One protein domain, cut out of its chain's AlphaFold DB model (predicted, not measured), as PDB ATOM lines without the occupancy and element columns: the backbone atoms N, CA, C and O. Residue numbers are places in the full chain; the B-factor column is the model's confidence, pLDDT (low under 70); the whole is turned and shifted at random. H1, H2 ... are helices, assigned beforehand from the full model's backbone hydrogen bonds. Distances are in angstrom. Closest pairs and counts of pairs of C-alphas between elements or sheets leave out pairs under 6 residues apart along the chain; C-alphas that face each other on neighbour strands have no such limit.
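AT A GLANCE: This is residues 3 to 46 of the 68 residues of an uncharacterized protein of Myxococcales bacterium (UniProt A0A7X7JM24). One long helix, H1, makes a corner with the short helix H2 at its end, and a long link then leads away to a third, short helix, H3, at the far end of the printed part. The three form no common core: residues 3 to 14 of H1, residues 30 to 35 of the link, and residues 38 to 46, which include H3, stand free. The printed part has 44 residues with three named helices, in the order H1, H2, H3, and no named strand; its class is all helix. It is only just extended, close to loose, with a radius of gyration of the C-alphas of 14.4 A, and its elongated outline spans 43 by 25 by 17 A.

IN THESE COORDINATES: H1, the longest helix, holds residues 3 to 21 and is 27.2 A from first to last C-alpha, beginning at C-alpha 3 (195.288, 119.309, 250.981) and ending at C-alpha 21 (181.675, 138.216, 236.981). H2 holds residues 23 to 28 and measures 9.0 A. H3 holds residues 40 to 45, measures 8.6 A and ends at C-alpha 45 (209.559, 138.675, 215.231).

HOW THE PARTS SIT: H1 and H2 touch only at the corner by their link, H1 with residues 18 to 19 alone. Their closest C-alphas, those of Ala 19 and Leu 26, are 6.7 A apart. Their lines are only just about perpendicular, at 71 degrees. H3 is apart from H1 and from H2. In H1, H2 and H3 every O i to N i+4 pair is within hydrogen-bond range.

THE WHOLE: The two C-alphas farthest apart are those of Gln 3 and Arg 46, at 43.8 A. The link from H1 to H2 is tight, with 1 residue; the link from H2 to H3 is long, with 11. The printed part has no cut. Its mean pLDDT is 94.1, and no printed residue is under 70.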
ATOM      1  N   GLN A   3     195.420 117.880 250.685       95.75
ATOM      2  CA  GLN A   3     195.288 119.309 250.981       95.75
ATOM      3  C   GLN A   3     195.791 120.229 249.852       95.75
ATOM      4  O   GLN A   3     195.139 121.219 249.541       95.75
ATOM      5  N   THR A   4     196.929 119.916 249.218       97.50
ATOM      6  CA  THR A   4     197.440 120.706 248.080       97.50
ATOM      7  C   THR A   4     196.482 120.665 246.891       97.50
ATOM      8  O   THR A   4     196.272 121.682 246.237       97.50
ATOM      9  N   LEU A   5     195.902 119.493 246.613       97.81
ATOM     10  CA  LEU A   5     194.946 119.324 245.521       97.81
ATOM     11  C   LEU A   5     193.635 120.047 245.827       97.81
ATOM     12  O   LEU A   5     193.135 120.763 244.966       97.81
ATOM     13  N   ASP A   6     193.133 119.938 247.057       97.25
ATOM     14  CA  ASP A   6     191.930 120.648 247.500       97.25
ATOM     15  C   ASP A   6     192.108 122.172 247.358       97.25
ATOM     16  O   ASP A   6     191.240 122.855 246.813       97.25
ATOM     17  N   ALA A   7     193.265 122.709 247.767       98.00
ATOM     18  CA  ALA A   7     193.585 124.130 247.619       98.00
ATOM     19  C   ALA A   7     193.686 124.562 246.145       98.00
ATOM     20  O   ALA A   7     193.208 125.633 245.776       98.00
ATOM     21  N   PHE A   8     194.272 123.722 245.291       97.38
ATOM     22  CA  PHE A   8     194.353 123.987 243.856       97.38
ATOM     23  C   PHE A   8     192.966 123.998 243.196       97.38
ATOM     24  O   PHE A   8     192.653 124.907 242.430       97.38
ATOM     25  N   VAL A   9     192.099 123.038 243.538       97.69
ATOM     26  CA  VAL A   9     190.713 122.983 243.046       97.69
ATOM     27  C   VAL A   9     189.919 124.205 243.508       97.69
ATOM     28  O   VAL A   9     189.211 124.809 242.703       97.69
ATOM     29  N   ALA A  10     190.069 124.612 244.770       97.94
ATOM     30  CA  ALA A  10     189.430 125.818 245.289       97.94
ATOM     31  C   ALA A  10     189.869 127.078 244.523       97.94
ATOM     32  O   ALA A  10     189.030 127.910 244.180       97.94
ATOM     33  N   ALA A  11     191.159 127.194 244.188       96.94
ATOM     34  CA  ALA A  11     191.666 128.300 243.380       96.94
ATOM     35  C   ALA A  11     191.047 128.319 241.969       96.94
ATOM     36  O   ALA A  11     190.627 129.373 241.499       96.94
ATOM     37  N   LEU A  12     190.922 127.161 241.311       97.12
ATOM     38  CA  LEU A  12     190.269 127.066 239.998       97.12
ATOM     39  C   LEU A  12     188.782 127.437 240.052       97.12
ATOM     40  O   LEU A  12     188.285 128.103 239.143       97.12
ATOM     41  N   ALA A  13     188.073 127.036 241.111       97.44
ATOM     42  CA  ALA A  13     186.679 127.421 241.311       97.44
ATOM     43  C   ALA A  13     186.536 128.943 241.465       97.44
ATOM     44  O   ALA A  13     185.683 129.541 240.815       97.44
ATOM     45  N   ALA A  14     187.413 129.582 242.241       95.94
ATOM     46  CA  ALA A  14     187.429 131.037 242.381       95.94
ATOM     47  C   ALA A  14     187.698 131.745 241.039       95.94
ATOM     48  O   ALA A  14     186.975 132.672 240.682       95.94
ATOM     49  N   ILE A  15     188.667 131.254 240.255       95.12
ATOM     50  CA  ILE A  15     188.973 131.782 238.914       95.12
ATOM     51  C   ILE A  15     187.759 131.672 237.985       95.12
ATOM     52  O   ILE A  15     187.488 132.594 237.220       95.12
ATOM     53  N   LYS A  16     187.010 130.564 238.042       96.00
ATOM     54  CA  LYS A  16     185.793 130.382 237.237       96.00
ATOM     55  C   LYS A  16     184.737 131.441 237.565       96.00
ATOM     56  O   LYS A  16     184.157 132.018 236.648       96.00
ATOM     57  N   GLU A  17     184.489 131.687 238.847       95.94
ATOM     58  CA  GLU A  17     183.516 132.694 239.281       95.94
ATOM     59  C   GLU A  17     183.965 134.113 238.905       95.94
ATOM     60  O   GLU A  17     183.167 134.914 238.414       95.94
ATOM     61  N   GLU A  18     185.255 134.416 239.056       93.31
ATOM     62  CA  GLU A  18     185.837 135.692 238.633       93.31
ATOM     63  C   GLU A  18     185.729 135.889 237.115       93.31
ATOM     64  O   GLU A  18     185.345 136.963 236.663       93.31
ATOM     65  N   ALA A  19     185.962 134.844 236.316       93.94
ATOM     66  CA  ALA A  19     185.800 134.897 234.863       93.94
ATOM     67  C   ALA A  19     184.370 135.268 234.449       93.94
ATOM     68  O   ALA A  19     184.178 135.999 233.475       93.94
ATOM     69  N   ALA A  20     183.377 134.741 235.172       94.38
ATOM     70  CA  ALA A  20     181.966 134.984 234.896       94.38
ATOM     71  C   ALA A  20     181.529 136.396 235.311       94.38
ATOM     72  O   ALA A  20     180.717 137.013 234.622       94.38
ATOM     73  N   ARG A  21     182.060 136.911 236.425       96.12
ATOM     74  CA  ARG A  21     181.675 138.216 236.981       96.12
ATOM     75  C   ARG A  21     182.479 139.372 236.393       96.12
ATOM     76  O   ARG A  21     181.904 140.385 236.009       96.12
ATOM     77  N   GLU A  22     183.797 139.227 236.328       94.12
ATOM     78  CA  GLU A  22     184.754 140.293 236.022       94.12
ATOM     79  C   GLU A  22     185.899 139.781 235.125       94.12
ATOM     80  O   GLU A  22     187.061 139.695 235.532       94.12
ATOM     81  N   PRO A  23     185.620 139.496 233.840       92.75
ATOM     82  CA  PRO A  23     186.585 138.869 232.933       92.75
ATOM     83  C   PRO A  23     187.848 139.705 232.674       92.75
ATOM     84  O   PRO A  23     188.843 139.186 232.165       92.75
ATOM     85  N   GLN A  24     187.827 141.007 232.976       93.12
ATOM     86  CA  GLN A  24     188.984 141.882 232.783       93.12
ATOM     87  C   GLN A  24     190.124 141.581 233.756       93.12
ATOM     88  O   GLN A  24     191.286 141.730 233.373       93.12
ATOM     89  N   LEU A  25     189.815 141.106 234.966       92.12
ATOM     90  CA  LEU A  25     190.816 140.777 235.982       92.12
ATOM     91  C   LEU A  25     191.754 139.671 235.471       92.12
ATOM     92  O   LEU A  25     192.977 139.804 235.542       92.12
ATOM     93  N   LEU A  26     191.189 138.664 234.799       91.38
ATOM     94  CA  LEU A  26     191.935 137.571 234.172       91.38
ATOM     95  C   LEU A  26     192.707 137.988 232.916       91.38
ATOM     96  O   LEU A  26     193.833 137.540 232.698       91.38
ATOM     97  N   LYS A  27     192.128 138.850 232.073       90.94
ATOM     98  CA  LYS A  27     192.789 139.310 230.836       90.94
ATOM     99  C   LYS A  27     194.029 140.150 231.125       90.94
ATOM    100  O   LYS A  27     195.006 140.090 230.379       90.94
ATOM    101  N   THR A  28     193.978 140.921 232.206       90.81
ATOM    102  CA  THR A  28     195.052 141.828 232.625       90.81
ATOM    103  C   THR A  28     196.042 141.188 233.594       90.81
ATOM    104  O   THR A  28     197.128 141.729 233.777       90.81
ATOM    105  N   ALA A  29     195.727 140.012 234.146       89.50
ATOM    106  CA  ALA A  29     196.675 139.221 234.920       89.50
ATOM    107  C   ALA A  29     197.965 138.941 234.114       89.50
ATOM    108  O   ALA A  29     197.904 138.799 232.881       89.50
ATOM    109  N   PRO A  30     199.128 138.793 234.775       92.50
ATOM    110  CA  PRO A  30     199.348 138.762 236.228       92.50
ATOM    111  C   PRO A  30     199.581 140.149 236.866       92.50
ATOM    112  O   PRO A  30     200.196 141.017 236.258       92.50
ATOM    113  N   HIS A  31     199.138 140.326 238.119       90.81
ATOM    114  CA  HIS A  31     199.178 141.624 238.832       90.81
ATOM    115  C   HIS A  31     200.299 141.760 239.870       90.81
ATOM    116  O   HIS A  31     200.727 142.865 240.181       90.81
ATOM    117  N   LEU A  32     200.763 140.641 240.432       92.25
ATOM    118  CA  LEU A  32     201.714 140.626 241.556       92.25
ATOM    119  C   LEU A  32     203.108 140.128 241.168       92.25
ATOM    120  O   LEU A  32     204.061 140.261 241.936       92.25
ATOM    121  N   THR A  33     203.243 139.504 240.001       89.31
ATOM    122  CA  THR A  33     204.533 139.006 239.534       89.31
ATOM    123  C   THR A  33     205.442 140.180 239.185       89.31
ATOM    124  O   THR A  33     204.992 141.196 238.664       89.31
ATOM    125  N   ARG A  34     206.753 140.030 239.427       92.25
ATOM    126  CA  ARG A  34     207.765 141.066 239.130       92.25
ATOM    127  C   ARG A  34     207.685 141.593 237.692       92.25
ATOM    128  O   ARG A  34     208.040 142.737 237.433       92.25
ATOM    129  N   LEU A  35     207.266 140.734 236.768       90.12
ATOM    130  CA  LEU A  35     207.055 141.050 235.365       90.12
ATOM    131  C   LEU A  35     205.582 140.830 235.023       90.12
ATOM    132  O   LEU A  35     204.979 139.871 235.505       90.12
ATOM    133  N   GLY A  36     205.031 141.700 234.180       90.25
ATOM    134  CA  GLY A  36     203.702 141.526 233.597       90.25
ATOM    135  C   GLY A  36     203.705 140.565 232.404       90.25
ATOM    136  O   GLY A  36     204.658 139.821 232.167       90.25
ATOM    137  N   ARG A  37     202.627 140.607 231.616       91.12
ATOM    138  CA  ARG A  37     202.490 139.819 230.383       91.12
ATOM    139  C   ARG A  37     203.545 140.227 229.349       91.12
ATOM    140  O   ARG A  37     203.670 141.401 229.012       91.12
ATOM    141  N   LEU A  38     204.283 139.246 228.837       91.19
ATOM    142  CA  LEU A  38     205.315 139.448 227.819       91.19
ATOM    143  C   LEU A  38     204.697 139.583 226.420       91.19
ATOM    144  O   LEU A  38     203.711 138.921 226.098       91.19
ATOM    145  N   ASP A  39     205.304 140.414 225.570       92.75
ATOM    146  CA  ASP A  39     204.929 140.540 224.155       92.75
ATOM    147  C   ASP A  39     205.617 139.443 223.327       92.75
ATOM    148  O   ASP A  39     206.692 139.628 222.746       92.75
ATOM    149  N   GLU A  40     204.993 138.267 223.315       92.62
ATOM    150  CA  GLU A  40     205.474 137.077 222.605       92.62
ATOM    151  C   GLU A  40     205.588 137.310 221.093       92.62
ATOM    152  O   GLU A  40     206.552 136.869 220.465       92.62
ATOM    153  N   ALA A  41     204.647 138.053 220.501       95.62
ATOM    154  CA  ALA A  41     204.639 138.329 219.068       95.62
ATOM    155  C   ALA A  41     205.854 139.168 218.656       95.62
ATOM    156  O   ALA A  41     206.524 138.872 217.659       95.62
ATOM    157  N   ARG A  42     206.178 140.203 219.436       95.19
ATOM    158  CA  ARG A  42     207.390 140.997 219.234       95.19
ATOM    159  C   ARG A  42     208.642 140.179 219.506       95.19
ATOM    160  O   ARG A  42     209.579 140.282 218.717       95.19
ATOM    161  N   ALA A  43     208.666 139.381 220.570       93.50
ATOM    162  CA  ALA A  43     209.812 138.537 220.897       93.50
ATOM    163  C   ALA A  43     210.125 137.543 219.766       93.50
ATOM    164  O   ALA A  43     211.285 137.409 219.384       93.50
ATOM    165  N   ALA A  44     209.103 136.929 219.164       95.00
ATOM    166  CA  ALA A  44     209.257 136.014 218.037       95.00
ATOM    167  C   ALA A  44     209.728 136.718 216.751       95.00
ATOM    168  O   ALA A  44     210.571 136.190 216.030       95.00
ATOM    169  N   ARG A  45     209.212 137.921 216.454       96.44
ATOM    170  CA  ARG A  45     209.559 138.675 215.231       96.44
ATOM    171  C   ARG A  45     210.871 139.457 215.334       96.44
ATOM    172  O   ARG A  45     211.461 139.786 214.309       96.44
ATOM    173  N   ARG A  46     211.297 139.824 216.545       95.12
ATOM    174  CA  ARG A  46     212.498 140.631 216.827       95.12
ATOM    175  C   ARG A  46     213.241 140.098 218.063       95.12
ATOM    176  O   ARG A  46     213.319 140.800 219.076       95.12
TER     177      ARG A  46